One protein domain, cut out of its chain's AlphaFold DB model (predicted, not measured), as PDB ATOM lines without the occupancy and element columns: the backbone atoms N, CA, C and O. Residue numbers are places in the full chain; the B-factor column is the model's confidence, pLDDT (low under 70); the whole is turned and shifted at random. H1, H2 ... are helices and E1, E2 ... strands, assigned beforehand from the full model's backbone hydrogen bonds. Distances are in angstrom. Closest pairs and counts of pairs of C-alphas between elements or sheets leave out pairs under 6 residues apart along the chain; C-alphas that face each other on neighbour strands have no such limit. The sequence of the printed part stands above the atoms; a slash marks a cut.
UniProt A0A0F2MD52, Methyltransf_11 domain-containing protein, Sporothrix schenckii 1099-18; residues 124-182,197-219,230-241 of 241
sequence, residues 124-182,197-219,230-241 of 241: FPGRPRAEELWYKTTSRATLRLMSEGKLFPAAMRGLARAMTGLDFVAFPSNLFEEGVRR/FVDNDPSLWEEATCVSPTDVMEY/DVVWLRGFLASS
ATOM      1  N   PHE A 124    -120.846  81.156  27.449       79.75
ATOM      2  CA  PHE A 124    -122.068  80.554  27.989       79.75
ATOM      3  C   PHE A 124    -122.285  80.999  29.452       79.75
ATOM      4  O   PHE A 124    -122.004  80.232  30.378       79.75
ATOM      5  N   PRO A 125    -122.756  82.241  29.703       76.12
ATOM      6  CA  PRO A 125    -122.897  82.775  31.058       76.12
ATOM      7  C   PRO A 125    -123.749  81.871  31.956       76.12
ATOM      8  O   PRO A 125    -124.853  81.476  31.581       76.12
ATOM      9  N   GLY A 126    -123.223  81.532  33.137       82.25
ATOM     10  CA  GLY A 126    -123.902  80.667  34.108       82.25
ATOM     11  C   GLY A 126    -124.078  79.210  33.660       82.25
ATOM     12  O   GLY A 126    -124.821  78.465  34.294       82.25
ATOM     13  N   ARG A 127    -123.429  78.785  32.565       84.62
ATOM     14  CA  ARG A 127    -123.580  77.445  31.975       84.62
ATOM     15  C   ARG A 127    -122.215  76.797  31.685       84.62
ATOM     16  O   ARG A 127    -121.931  76.478  30.529       84.62
ATOM     17  N   PRO A 128    -121.386  76.524  32.710       81.62
ATOM     18  CA  PRO A 128    -120.041  75.961  32.524       81.62
ATOM     19  C   PRO A 128    -120.049  74.620  31.771       81.62
ATOM     20  O   PRO A 128    -119.171  74.350  30.957       81.62
ATOM     21  N   ARG A 129    -121.097  73.804  31.955       85.31
ATOM     22  CA  ARG A 129    -121.253  72.537  31.227       85.31
ATOM     23  C   ARG A 129    -121.444  72.722  29.716       85.31
ATOM     24  O   ARG A 129    -121.007  71.873  28.947       85.31
ATOM     25  N   ALA A 130    -122.099  73.800  29.283       82.69
ATOM     26  CA  ALA A 130    -122.284  74.084  27.859       82.69
ATOM     27  C   ALA A 130    -120.967  74.527  27.207       82.69
ATOM     28  O   ALA A 130    -120.657  74.074  26.109       82.69
ATOM     29  N   GLU A 131    -120.169  75.336  27.912       78.88
ATOM     30  CA  GLU A 131    -118.822  75.723  27.476       78.88
ATOM     31  C   GLU A 131    -117.907  74.499  27.327       78.88
ATOM     32  O   GLU A 131    -117.277  74.327  26.284       78.88
ATOM     33  N   GLU A 132    -117.902  73.600  28.316       80.81
ATOM     34  CA  GLU A 132    -117.125  72.355  28.272       80.81
ATOM     35  C   GLU A 132    -117.531  71.461  27.086       80.81
ATOM     36  O   GLU A 132    -116.675  70.971  26.345       80.81
ATOM     37  N   LEU A 133    -118.838  71.250  26.881       84.75
ATOM     38  CA  LEU A 133    -119.349  70.414  25.791       84.75
ATOM     39  C   LEU A 133    -119.069  71.020  24.416       84.75
ATOM     40  O   LEU A 133    -118.693  70.282  23.504       84.75
ATOM     41  N   TRP A 134    -119.227  72.338  24.271       81.94
ATOM     42  CA  TRP A 134    -118.876  73.057  23.050       81.94
ATOM     43  C   TRP A 134    -117.403  72.840  22.719       81.94
ATOM     44  O   TRP A 134    -117.099  72.288  21.663       81.94
ATOM     45  N   TYR A 135    -116.514  73.152  23.667       80.00
ATOM     46  CA  TYR A 135    -115.071  72.984  23.514       80.00
ATOM     47  C   TYR A 135    -114.700  71.550  23.109       80.00
ATOM     48  O   TYR A 135    -113.986  71.321  22.133       80.00
ATOM     49  N   LYS A 136    -115.216  70.555  23.836       82.31
ATOM     50  CA  LYS A 136    -114.910  69.140  23.596       82.31
ATOM     51  C   LYS A 136    -115.397  68.667  22.227       82.31
ATOM     52  O   LYS A 136    -114.733  67.854  21.586       82.31
ATOM     53  N   THR A 137    -116.554  69.154  21.786       84.12
ATOM     54  CA  THR A 137    -117.129  68.800  20.484       84.12
ATOM     55  C   THR A 137    -116.329  69.428  19.352       84.12
ATOM     56  O   THR A 137    -115.960  68.718  18.417       84.12
ATOM     57  N   THR A 138    -115.985  70.715  19.463       82.25
ATOM     58  CA  THR A 138    -115.140  71.393  18.472       82.25
ATOM     59  C   THR A 138    -113.750  70.762  18.401       82.25
ATOM     60  O   THR A 138    -113.279  70.513  17.299       82.25
ATOM     61  N   SER A 139    -113.155  70.376  19.539       81.25
ATOM     62  CA  SER A 139    -111.852  69.683  19.596       81.25
ATOM     63  C   SER A 139    -111.850  68.409  18.793       81.25
ATOM     64  O   SER A 139    -111.049  68.240  17.877       81.25
ATOM     65  N   ARG A 140    -112.816  67.536  19.069       83.81
ATOM     66  CA  ARG A 140    -112.928  66.256  18.374       83.81
ATOM     67  C   ARG A 140    -113.182  66.431  16.884       83.81
ATOM     68  O   ARG A 140    -112.589  65.710  16.091       83.81
ATOM     69  N   ALA A 141    -114.052  67.367  16.506       83.88
ATOM     70  CA  ALA A 141    -114.344  67.634  15.103       83.88
ATOM     71  C   ALA A 141    -113.098  68.142  14.362       83.88
ATOM     72  O   ALA A 141    -112.780  67.637  13.286       83.88
ATOM     73  N   THR A 142    -112.357  69.078  14.958       81.88
ATOM     74  CA  THR A 142    -111.131  69.615  14.366       81.88
ATOM     75  C   THR A 142    -110.019  68.566  14.305       81.88
ATOM     76  O   THR A 142    -109.473  68.365  13.224       81.88
ATOM     77  N   LEU A 143    -109.746  67.824  15.388       81.19
ATOM     78  CA  LEU A 143    -108.765  66.724  15.387       81.19
ATOM     79  C   LEU A 143    -109.081  65.684  14.318       81.19
ATOM     80  O   LEU A 143    -108.183  65.231  13.620       81.19
ATOM     81  N   ARG A 144    -110.360  65.337  14.144       85.00
ATOM     82  CA  ARG A 144    -110.786  64.393  13.111       85.00
ATOM     83  C   ARG A 144    -110.475  64.906  11.703       85.00
ATOM     84  O   ARG A 144    -109.963  64.149  10.885       85.00
ATOM     85  N   LEU A 145    -110.761  66.180  11.412       83.12
ATOM     86  CA  LEU A 145    -110.422  66.790  10.117       83.12
ATOM     87  C   LEU A 145    -108.908  66.783   9.862       83.12
ATOM     88  O   LEU A 145    -108.481  66.545   8.731       83.12
ATOM     89  N   MET A 146    -108.118  67.015  10.912       82.44
ATOM     90  CA  MET A 146    -106.657  66.963  10.876       82.44
ATOM     91  C   MET A 146    -106.153  65.536  10.609       82.44
ATOM     92  O   MET A 146    -105.395  65.325   9.667       82.44
ATOM     93  N   SER A 147    -106.618  64.548  11.380       83.75
ATOM     94  CA  SER A 147    -106.171  63.152  11.283       83.75
ATOM     95  C   SER A 147    -106.589  62.469   9.981       83.75
ATOM     96  O   SER A 147    -105.882  61.604   9.480       83.75
ATOM     97  N   GLU A 148    -107.743  62.843   9.420       88.06
ATOM     98  CA  GLU A 148    -108.232  62.305   8.144       88.06
ATOM     99  C   GLU A 148    -107.528  62.932   6.923       88.06
ATOM    100  O   GLU A 148    -107.884  62.616   5.789       88.06
ATOM    101  N   GLY A 149    -106.564  63.844   7.119       81.31
ATOM    102  CA  GLY A 149    -105.834  64.492   6.025       81.31
ATOM    103  C   GLY A 149    -106.708  65.393   5.146       81.31
ATOM    104  O   GLY A 149    -106.345  65.701   4.013       81.31
ATOM    105  N   LYS A 150    -107.871  65.826   5.651       82.94
ATOM    106  CA  LYS A 150    -108.828  66.670   4.912       82.94
ATOM    107  C   LYS A 150    -108.408  68.137   4.838       82.94
ATOM    108  O   LYS A 150    -109.023  68.917   4.115       82.94
ATOM    109  N   LEU A 151    -107.374  68.518   5.584       80.38
ATOM    110  CA  LEU A 151    -106.784  69.849   5.567       80.38
ATOM    111  C   LEU A 151    -105.455  69.811   4.817       80.38
ATOM    112  O   LEU A 151    -104.568  69.019   5.128       80.38
ATOM    113  N   PHE A 152    -105.293  70.709   3.848       83.06
ATOM    114  CA  PHE A 152    -104.016  70.862   3.158       83.06
ATOM    115  C   PHE A 152    -102.940  71.415   4.119       83.06
ATOM    116  O   PHE A 152    -103.268  72.151   5.057       83.06
ATOM    117  N   PRO A 153    -101.641  71.139   3.890       83.06
ATOM    118  CA  PRO A 153    -100.582  71.452   4.857       83.06
ATOM    119  C   PRO A 153    -100.506  72.921   5.302       83.06
ATOM    120  O   PRO A 153    -100.193  73.208   6.454       83.06
ATOM    121  N   ALA A 154    -100.801  73.872   4.411       83.31
ATOM    122  CA  ALA A 154    -100.809  75.288   4.776       83.31
ATOM    123  C   ALA A 154    -101.996  75.666   5.685       83.31
ATOM    124  O   ALA A 154    -101.819  76.490   6.581       83.31
ATOM    125  N   ALA A 155    -103.167  75.033   5.533       83.69
ATOM    126  CA  ALA A 155    -104.284  75.203   6.464       83.69
ATOM    127  C   ALA A 155    -103.961  74.618   7.842       83.69
ATOM    128  O   ALA A 155    -104.247  75.258   8.849       83.69
ATOM    129  N   MET A 156    -103.307  73.453   7.884       82.94
ATOM    130  CA  MET A 156    -102.834  72.833   9.128       82.94
ATOM    131  C   MET A 156    -101.896  73.761   9.905       82.94
ATOM    132  O   MET A 156    -102.132  74.054  11.076       82.94
ATOM    133  N   ARG A 157    -100.866  74.294   9.233       84.06
ATOM    134  CA  ARG A 157     -99.932  75.253   9.845       84.06
ATOM    135  C   ARG A 157    -100.620  76.546  10.265       84.06
ATOM    136  O   ARG A 157    -100.350  77.047  11.352       84.06
ATOM    137  N   GLY A 158    -101.501  77.078   9.418       87.31
ATOM    138  CA  GLY A 158    -102.259  78.292   9.713       87.31
ATOM    139  C   GLY A 158    -103.133  78.137  10.954       87.31
ATOM    140  O   GLY A 158    -103.131  79.013  11.811       87.31
ATOM    141  N   LEU A 159    -103.815  76.998  11.091       84.00
ATOM    142  CA  LEU A 159    -104.620  76.680  12.265       84.00
ATOM    143  C   LEU A 159    -103.756  76.590  13.529       84.00
ATOM    144  O   LEU A 159    -104.045  77.293  14.493       84.00
ATOM    145  N   ALA A 160    -102.671  75.808  13.501       83.19
ATOM    146  CA  ALA A 160    -101.761  75.674  14.642       83.19
ATOM    147  C   ALA A 160    -101.200  77.038  15.089       83.19
ATOM    148  O   ALA A 160    -101.257  77.387  16.265       83.19
ATOM    149  N   ARG A 161    -100.750  77.871  14.140       87.25
ATOM    150  CA  ARG A 161    -100.265  79.236  14.410       87.25
ATOM    151  C   ARG A 161    -101.360  80.138  14.983       87.25
ATOM    152  O   ARG A 161    -101.110  80.864  15.944       87.25
ATOM    153  N   ALA A 162    -102.574  80.092  14.434       86.38
ATOM    154  CA  ALA A 162    -103.692  80.903  14.912       86.38
ATOM    155  C   ALA A 162    -104.108  80.533  16.346       86.38
ATOM    156  O   ALA A 162    -104.436  81.423  17.131       86.38
ATOM    157  N   MET A 163    -104.024  79.247  16.703       82.75
ATOM    158  CA  MET A 163    -104.312  78.734  18.047       82.75
ATOM    159  C   MET A 163    -103.354  79.245  19.124       82.75
ATOM    160  O   MET A 163    -103.746  79.316  20.284       82.75
ATOM    161  N   THR A 164    -102.138  79.658  18.759       85.25
ATOM    162  CA  THR A 164    -101.193  80.278  19.706       85.25
ATOM    163  C   THR A 164    -101.581  81.714  20.085       85.25
ATOM    164  O   THR A 164    -100.985  82.304  20.977       85.25
ATOM    165  N   GLY A 165    -102.558  82.334  19.406       86.19
ATOM    166  CA  GLY A 165    -102.884  83.746  19.629       86.19
ATOM    167  C   GLY A 165    -101.810  84.720  19.120       86.19
ATOM    168  O   GLY A 165    -101.733  85.832  19.625       86.19
ATOM    169  N   LEU A 166    -101.016  84.311  18.117       91.56
ATOM    170  CA  LEU A 166     -99.803  84.985  17.609       91.56
ATOM    171  C   LEU A 166     -98.557  84.858  18.506       91.56
ATOM    172  O   LEU A 166     -97.538  85.494  18.228       91.56
ATOM    173  N   ASP A 167     -98.580  83.992  19.522       92.19
ATOM    174  CA  ASP A 167     -97.400  83.722  20.353       92.19
ATOM    175  C   ASP A 167     -96.236  83.136  19.533       92.19
ATOM    176  O   ASP A 167     -95.086  83.361  19.886       92.19
ATOM    177  N   PHE A 168     -96.494  82.511  18.377       92.25
ATOM    178  CA  PHE A 168     -95.463  82.029  17.438       92.25
ATOM    179  C   PHE A 168     -94.639  83.130  16.733       92.25
ATOM    180  O   PHE A 168     -93.709  82.826  15.980       92.25
ATOM    181  N   VAL A 169     -95.002  84.408  16.889       94.94
ATOM    182  CA  VAL A 169     -94.305  85.531  16.246       94.94
ATOM    183  C   VAL A 169     -93.246  86.090  17.192       94.94
ATOM    184  O   VAL A 169     -93.569  86.603  18.266       94.94
ATOM    185  N   ALA A 170     -91.987  86.014  16.765       95.25
ATOM    186  CA  ALA A 170     -90.854  86.636  17.441       95.25
ATOM    187  C   ALA A 170     -90.665  88.088  16.982       95.25
ATOM    188  O   ALA A 170     -90.774  88.374  15.788       95.25
ATOM    189  N   PHE A 171     -90.272  88.966  17.904       96.25
ATOM    190  CA  PHE A 171     -89.817  90.328  17.614       96.25
ATOM    191  C   PHE A 171     -88.386  90.485  18.150       96.25
ATOM    192  O   PHE A 171     -88.196  90.657  19.352       96.25
ATOM    193  N   PRO A 172     -87.362  90.333  17.293       95.31
ATOM    194  CA  PRO A 172     -85.964  90.393  17.719       95.31
ATOM    195  C   PRO A 172     -85.566  91.777  18.254       95.31
ATOM    196  O   PRO A 172     -85.877  92.786  17.619       95.31
ATOM    197  N   SER A 173     -84.802  91.824  19.351       94.88
ATOM    198  CA  SER A 173     -84.363  93.075  20.002       94.88
ATOM    199  C   SER A 173     -83.397  93.922  19.165       94.88
ATOM    200  O   SER A 173     -83.183  95.097  19.438       94.88
ATOM    201  N   ASN A 174     -82.815  93.351  18.106       95.00
ATOM    202  CA  ASN A 174     -82.022  94.101  17.133       95.00
ATOM    203  C   ASN A 174     -82.879  94.820  16.071       95.00
ATOM    204  O   ASN A 174     -82.319  95.503  15.217       95.00
ATOM    205  N   LEU A 175     -84.200  94.611  16.069       95.81
ATOM    206  CA  LEU A 175     -85.152  95.215  15.130       95.81
ATOM    207  C   LEU A 175     -86.234  96.038  15.834       95.81
ATOM    208  O   LEU A 175     -86.693  97.027  15.274       95.81
ATOM    209  N   PHE A 176     -86.648  95.620  17.030       96.06
ATOM    210  CA  PHE A 176     -87.672  96.279  17.836       96.06
ATOM    211  C   PHE A 176     -87.149  96.519  19.247       96.06
ATOM    212  O   PHE A 176     -86.296  95.775  19.729       96.06
ATOM    213  N   GLU A 177     -87.690  97.535  19.912       93.94
ATOM    214  CA  GLU A 177     -87.472  97.722  21.343       93.94
ATOM    215  C   GLU A 177     -87.970  96.500  22.127       93.94
ATOM    216  O   GLU A 177     -88.932  95.826  21.737       93.94
ATOM    217  N   GLU A 178     -87.298  96.199  23.237       94.38
ATOM    218  CA  GLU A 178     -87.796  95.204  24.185       94.38
ATOM    219  C   GLU A 178     -89.144  95.652  24.772       94.38
ATOM    220  O   GLU A 178     -89.473  96.836  24.781       94.38
ATOM    221  N   GLY A 179     -89.932  94.709  25.295       94.38
ATOM    222  CA  GLY A 179     -91.239  95.042  25.870       94.38
ATOM    223  C   GLY A 179     -92.413  94.908  24.906       94.38
ATOM    224  O   GLY A 179     -93.393  95.637  25.047       94.38
ATOM    225  N   VAL A 180     -92.359  93.965  23.953       95.75
ATOM    226  CA  VAL A 180     -93.479  93.689  23.036       95.75
ATOM    227  C   VAL A 180     -94.762  93.499  23.838       95.75
ATOM    228  O   VAL A 180     -94.864  92.599  24.676       95.75
ATOM    229  N   ARG A 181     -95.763  94.337  23.569       96.31
ATOM    230  CA  ARG A 181     -97.054  94.250  24.245       96.31
ATOM    231  C   ARG A 181     -97.903  93.138  23.633       96.31
ATOM    232  O   ARG A 181     -98.275  93.196  22.461       96.31
ATOM    233  N   ARG A 182     -98.258  92.143  24.446       95.00
ATOM    234  CA  ARG A 182     -99.145  91.031  24.079       95.00
ATOM    235  C   ARG A 182    -100.434  91.105  24.882       95.00
ATOM    236  O   ARG A 182    -100.478  90.718  26.049       95.00
ATOM    237  N   PHE A 197    -109.504  75.336  19.651       64.31
ATOM    238  CA  PHE A 197    -110.583  74.366  19.642       64.31
ATOM    239  C   PHE A 197    -110.080  72.984  19.986       64.31
ATOM    240  O   PHE A 197    -110.914  72.165  20.302       64.31
ATOM    241  N   VAL A 198    -108.773  72.737  19.944       67.12
ATOM    242  CA  VAL A 198    -108.179  71.421  19.722       67.12
ATOM    243  C   VAL A 198    -107.244  71.085  20.874       67.12
ATOM    244  O   VAL A 198    -106.471  71.936  21.296       67.12
ATOM    245  N   ASP A 199    -107.318  69.872  21.410       70.19
ATOM    246  CA  ASP A 199    -106.349  69.430  22.412       70.19
ATOM    247  C   ASP A 199    -104.952  69.286  21.783       70.19
ATOM    248  O   ASP A 199    -104.830  68.995  20.589       70.19
ATOM    249  N   ASN A 200    -103.906  69.547  22.575       70.62
ATOM    250  CA  ASN A 200    -102.527  69.425  22.112       70.62
ATOM    251  C   ASN A 200    -102.232  67.960  21.768       70.62
ATOM    252  O   ASN A 200    -102.325  67.092  22.638       70.62
ATOM    253  N   ASP A 201    -101.891  67.702  20.510       73.69
ATOM    254  CA  ASP A 201    -101.511  66.383  20.016       73.69
ATOM    255  C   ASP A 201    -100.216  66.533  19.213       73.69
ATOM    256  O   ASP A 201    -100.288  66.828  18.018       73.69
ATOM    257  N   PRO A 202     -99.045  66.306  19.841       74.81
ATOM    258  CA  PRO A 202     -97.740  66.449  19.194       74.81
ATOM    259  C   PRO A 202     -97.560  65.598  17.932       74.81
ATOM    260  O   PRO A 202     -96.666  65.874  17.136       74.81
ATOM    261  N   SER A 203     -98.387  64.564  17.726       77.81
ATOM    262  CA  SER A 203     -98.366  63.770  16.492       77.81
ATOM    263  C   SER A 203     -99.026  64.482  15.305       77.81
ATOM    264  O   SER A 203     -98.728  64.168  14.153       77.81
ATOM    265  N   LEU A 204     -99.906  65.451  15.577       74.44
ATOM    266  CA  LEU A 204    -100.665  66.210  14.584       74.44
ATOM    267  C   LEU A 204    -100.223  67.676  14.495       74.44
ATOM    268  O   LEU A 204    -100.255  68.251  13.404       74.44
ATOM    269  N   TRP A 205     -99.858  68.297  15.620       76.25
ATOM    270  CA  TRP A 205     -99.433  69.695  15.700       76.25
ATOM    271  C   TRP A 205     -98.695  70.007  17.014       76.25
ATOM    272  O   TRP A 205     -98.895  69.345  18.025       76.25
ATOM    273  N   GLU A 206     -97.870  71.055  17.013       70.50
ATOM    274  CA  GLU A 206     -97.157  71.538  18.202       70.50
ATOM    275  C   GLU A 206     -97.363  73.049  18.378       70.50
ATOM    276  O   GLU A 206     -97.463  73.807  17.407       70.50
ATOM    277  N   GLU A 207     -97.427  73.492  19.633       68.38
ATOM    278  CA  GLU A 207     -97.522  74.902  19.999       68.38
ATOM    279  C   GLU A 207     -96.133  75.557  19.970       68.38
ATOM    280  O   GLU A 207     -95.389  75.536  20.948       68.38
ATOM    281  N   ALA A 208     -95.771  76.163  18.838       74.75
ATOM    282  CA  ALA A 208     -94.574  76.996  18.766       74.75
ATOM    283  C   ALA A 208     -94.861  78.375  19.380       74.75
ATOM    284  O   ALA A 208     -95.683  79.131  18.860       74.75
ATOM    285  N   THR A 209     -94.159  78.715  20.461       86.44
ATOM    286  CA  THR A 209     -94.183  80.049  21.069       86.44
ATOM    287  C   THR A 209     -92.820  80.724  20.953       86.44
ATOM    288  O   THR A 209     -91.770  80.100  21.083       86.44
ATOM    289  N   CYS A 210     -92.847  82.021  20.682       93.50
ATOM    290  CA  CYS A 210     -91.709  82.922  20.591       93.50
ATOM    291  C   CYS A 210     -91.899  84.134  21.519       93.50
ATOM    292  O   CYS A 210     -91.373  85.213  21.244       93.50
ATOM    293  N   VAL A 211     -92.679  83.968  22.593       92.88
ATOM    294  CA  VAL A 211     -92.844  84.982  23.641       92.88
ATOM    295  C   VAL A 211     -91.507  85.169  24.361       92.88
ATOM    296  O   VAL A 211     -90.963  84.216  24.921       92.88
ATOM    297  N   SER A 212     -90.973  86.389  24.340       94.00
ATOM    298  CA  SER A 212     -89.735  86.729  25.047       94.00
ATOM    299  C   SER A 212     -89.999  86.891  26.550       94.00
ATOM    300  O   SER A 212     -91.072  87.365  26.928       94.00
ATOM    301  N   PRO A 213     -89.024  86.604  27.436       94.06
ATOM    302  CA  PRO A 213     -89.105  86.983  28.851       94.06
ATOM    303  C   PRO A 213     -89.322  88.486  29.086       94.06
ATOM    304  O   PRO A 213     -89.800  88.873  30.149       94.06
ATOM    305  N   THR A 214     -88.964  89.319  28.107       95.88
ATOM    306  CA  THR A 214     -89.149  90.775  28.133       95.88
ATOM    307  C   THR A 214     -90.527  91.218  27.644       95.88
ATOM    308  O   THR A 214     -90.833  92.401  27.740       95.88
ATOM    309  N   ASP A 215     -91.350  90.325  27.087       96.06
ATOM    310  CA  ASP A 215     -92.665  90.696  26.558       96.06
ATOM    311  C   ASP A 215     -93.618  91.090  27.694       96.06
ATOM    312  O   ASP A 215     -93.695  90.445  28.746       96.06
ATOM    313  N   VAL A 216     -94.399  92.144  27.465       95.75
ATOM    314  CA  VAL A 216     -95.388  92.637  28.425       95.75
ATOM    315  C   VAL A 216     -96.726  91.964  28.145       95.75
ATOM    316  O   VAL A 216     -97.410  92.262  27.165       95.75
ATOM    317  N   MET A 217     -97.100  91.038  29.025       94.12
ATOM    318  CA  MET A 217     -98.315  90.231  28.905       94.12
ATOM    319  C   MET A 217     -99.492  90.912  29.610       94.12
ATOM    320  O   MET A 217     -99.519  91.006  30.838       94.12
ATOM    321  N   GLU A 218    -100.507  91.312  28.852       93.19
ATOM    322  CA  GLU A 218    -101.709  91.965  29.375       93.19
ATOM    323  C   GLU A 218    -102.931  91.065  29.198       93.19
ATOM    324  O   GLU A 218    -103.232  90.606  28.099       93.19
ATOM    325  N   TYR A 219    -103.675  90.827  30.277       90.81
ATOM    326  CA  TYR A 219    -104.903  90.033  30.244       90.81
ATOM    327  C   TYR A 219    -106.083  90.925  30.603       90.81
ATOM    328  O   TYR A 219    -106.182  91.412  31.728       90.81
ATOM    329  N   ASP A 230    -126.604  81.255  23.612       83.38
ATOM    330  CA  ASP A 230    -127.605  80.480  24.325       83.38
ATOM    331  C   ASP A 230    -128.000  79.247  23.498       83.38
ATOM    332  O   ASP A 230    -127.447  78.966  22.430       83.38
ATOM    333  N   VAL A 231    -128.953  78.473  24.016       81.69
ATOM    334  CA  VAL A 231    -129.430  77.256  23.349       81.69
ATOM    335  C   VAL A 231    -130.103  77.575  22.008       81.69
ATOM    336  O   VAL A 231    -130.004  76.774  21.081       81.69
ATOM    337  N   VAL A 232    -130.771  78.726  21.888       86.56
ATOM    338  CA  VAL A 232    -131.465  79.134  20.659       86.56
ATOM    339  C   VAL A 232    -130.445  79.453  19.573       86.56
ATOM    340  O   VAL A 232    -130.527  78.903  18.475       86.56
ATOM    341  N   TRP A 233    -129.439  80.263  19.901       87.31
ATOM    342  CA  TRP A 233    -128.338  80.584  19.002       87.31
ATOM    343  C   TRP A 233    -127.605  79.320  18.551       87.31
ATOM    344  O   TRP A 233    -127.374  79.142  17.358       87.31
ATOM    345  N   LEU A 234    -127.295  78.413  19.486       82.62
ATOM    346  CA  LEU A 234    -126.577  77.177  19.171       82.62
ATOM    347  C   LEU A 234    -127.378  76.272  18.224       82.62
ATOM    348  O   LEU A 234    -126.806  75.724  17.287       82.62
ATOM    349  N   ARG A 235    -128.697  76.140  18.427       84.56
ATOM    350  CA  ARG A 235    -129.569  75.392  17.506       84.56
ATOM    351  C   ARG A 235    -129.568  75.995  16.105       84.56
ATOM    352  O   ARG A 235    -129.470  75.249  15.139       84.56
ATOM    353  N   GLY A 236    -129.657  77.321  16.003       86.69
ATOM    354  CA  GLY A 236    -129.602  78.017  14.717       86.69
ATOM    355  C   GLY A 236    -128.265  77.813  14.007       86.69
ATOM    356  O   GLY A 236    -128.247  77.461  12.833       86.69
ATOM    357  N   PHE A 237    -127.155  77.957  14.737       83.19
ATOM    358  CA  PHE A 237    -125.811  77.724  14.208       83.19
ATOM    359  C   PHE A 237    -125.663  76.302  13.651       83.19
ATOM    360  O   PHE A 237    -125.297  76.145  12.491       83.19
ATOM    361  N   LEU A 238    -126.028  75.284  14.439       81.81
ATOM    362  CA  LEU A 238    -125.906  73.876  14.044       81.81
ATOM    363  C   LEU A 238    -126.827  73.471  12.885       81.81
ATOM    364  O   LEU A 238    -126.519  72.525  12.177       81.81
ATOM    365  N   ALA A 239    -127.957  74.155  12.691       84.69
ATOM    366  CA  ALA A 239    -128.842  73.908  11.552       84.69
ATOM    367  C   ALA A 239    -128.318  74.519  10.238       84.69
ATOM    368  O   ALA A 239    -128.788  74.153   9.164       84.69
ATOM    369  N   SER A 240    -127.385  75.472  10.328       73.56
ATOM    370  CA  SER A 240    -126.806  76.192   9.185       73.56
ATOM    371  C   SER A 240    -125.438  75.668   8.732       73.56
ATOM    372  O   SER A 240    -124.906  76.154   7.734       73.56
ATOM    373  N   SER A 241    -124.869  74.722   9.479       57.22
ATOM    374  CA  SER A 241    -123.535  74.133   9.294       57.22
ATOM    375  C   SER A 241    -123.624  72.681   8.855       57.22
ATOM    376  O   SER A 241    -122.862  72.299   7.944       57.22
TER     377      SER A 241
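Overview. This is residues 124 to 182, 197 to 219 and 230 to 241 of the 241 residues of the protein "Methyltransf_11 domain-containing protein" of Sporothrix schenckii 1099-18 (UniProt A0A0F2MD52). The long helix H1 and the shorter H2 make a narrow V, joined by a tight turn at its point; a loose run of loops with the short strand E1 extends from the H2 side, and H3 is a separate short helix beyond H1, on the side away from H2. The loops, residues 164 to 182 and 197 to 215, carry no named element, and E1 is paired there with residues 181 to 182 through its residues 216 to 217, parallel. The printed part has 94 residues with three named helices and one named strand, in the order H1, H2, E1, H3; under half of the residues are in named elements, and by these the class is mostly helix. The whole is loose, with a radius of gyration of the C-alphas of 17.4 A, and its C-alphas span 51 by 36 by 22 A.

Along the chain. Find C-alpha 128 at (-120.041, 75.961, 32.524); from there H1, residues 128 to 147, runs 28.4 A to C-alpha 147 at (-106.171, 63.152, 11.283). Next comes H2, residues 153 to 163, which covers 15.5 A from first to last C-alpha. Look further on for E1, residues 216 to 219, 10.0 A long. Last is H3, residues 231 to 239, 12.3 A long, ending with C-alpha 239 at (-128.842, 73.908, 11.552).

Arrangement. Start at H1 and look toward H2: they are close but not clearly touching, with one pair of C-alphas within 8 A, those of Met 146 and Met 156, 7.2 A apart. Their lines stand at a shallow tilt of 23 degrees, and they run opposite ways. H1 is apart from E1 and from H3. H2 is apart from H3 and from E1, and E1 is apart from H3. E1 pairs with no named strand. Read the O and N atoms along H1, H2 and H3, and you find every O i to N i+4 pair within hydrogen-bond range.

Size, cuts and confidence. The two C-alphas farthest apart are those of Asn 174 and Val 232, 51.8 A. Look for two cuts: residues 183 to 196 are not printed, with C-alphas 182 and 197 20.7 A apart, and residues 220 to 229 are not printed, with C-alphas 219 and 230 25.3 A apart. The links from H2 to E1 and from E1 to H3 are across these cuts; the link from H1 to H2 is tight, with 5 residues. Residues 235 to 241, of which 235 to 239 belong to H3, stand free. In the B-factor column the mean pLDDT of the printed part is 84.7, and the model's confidence is under 70 at residues 197 to 198, 207 and 241.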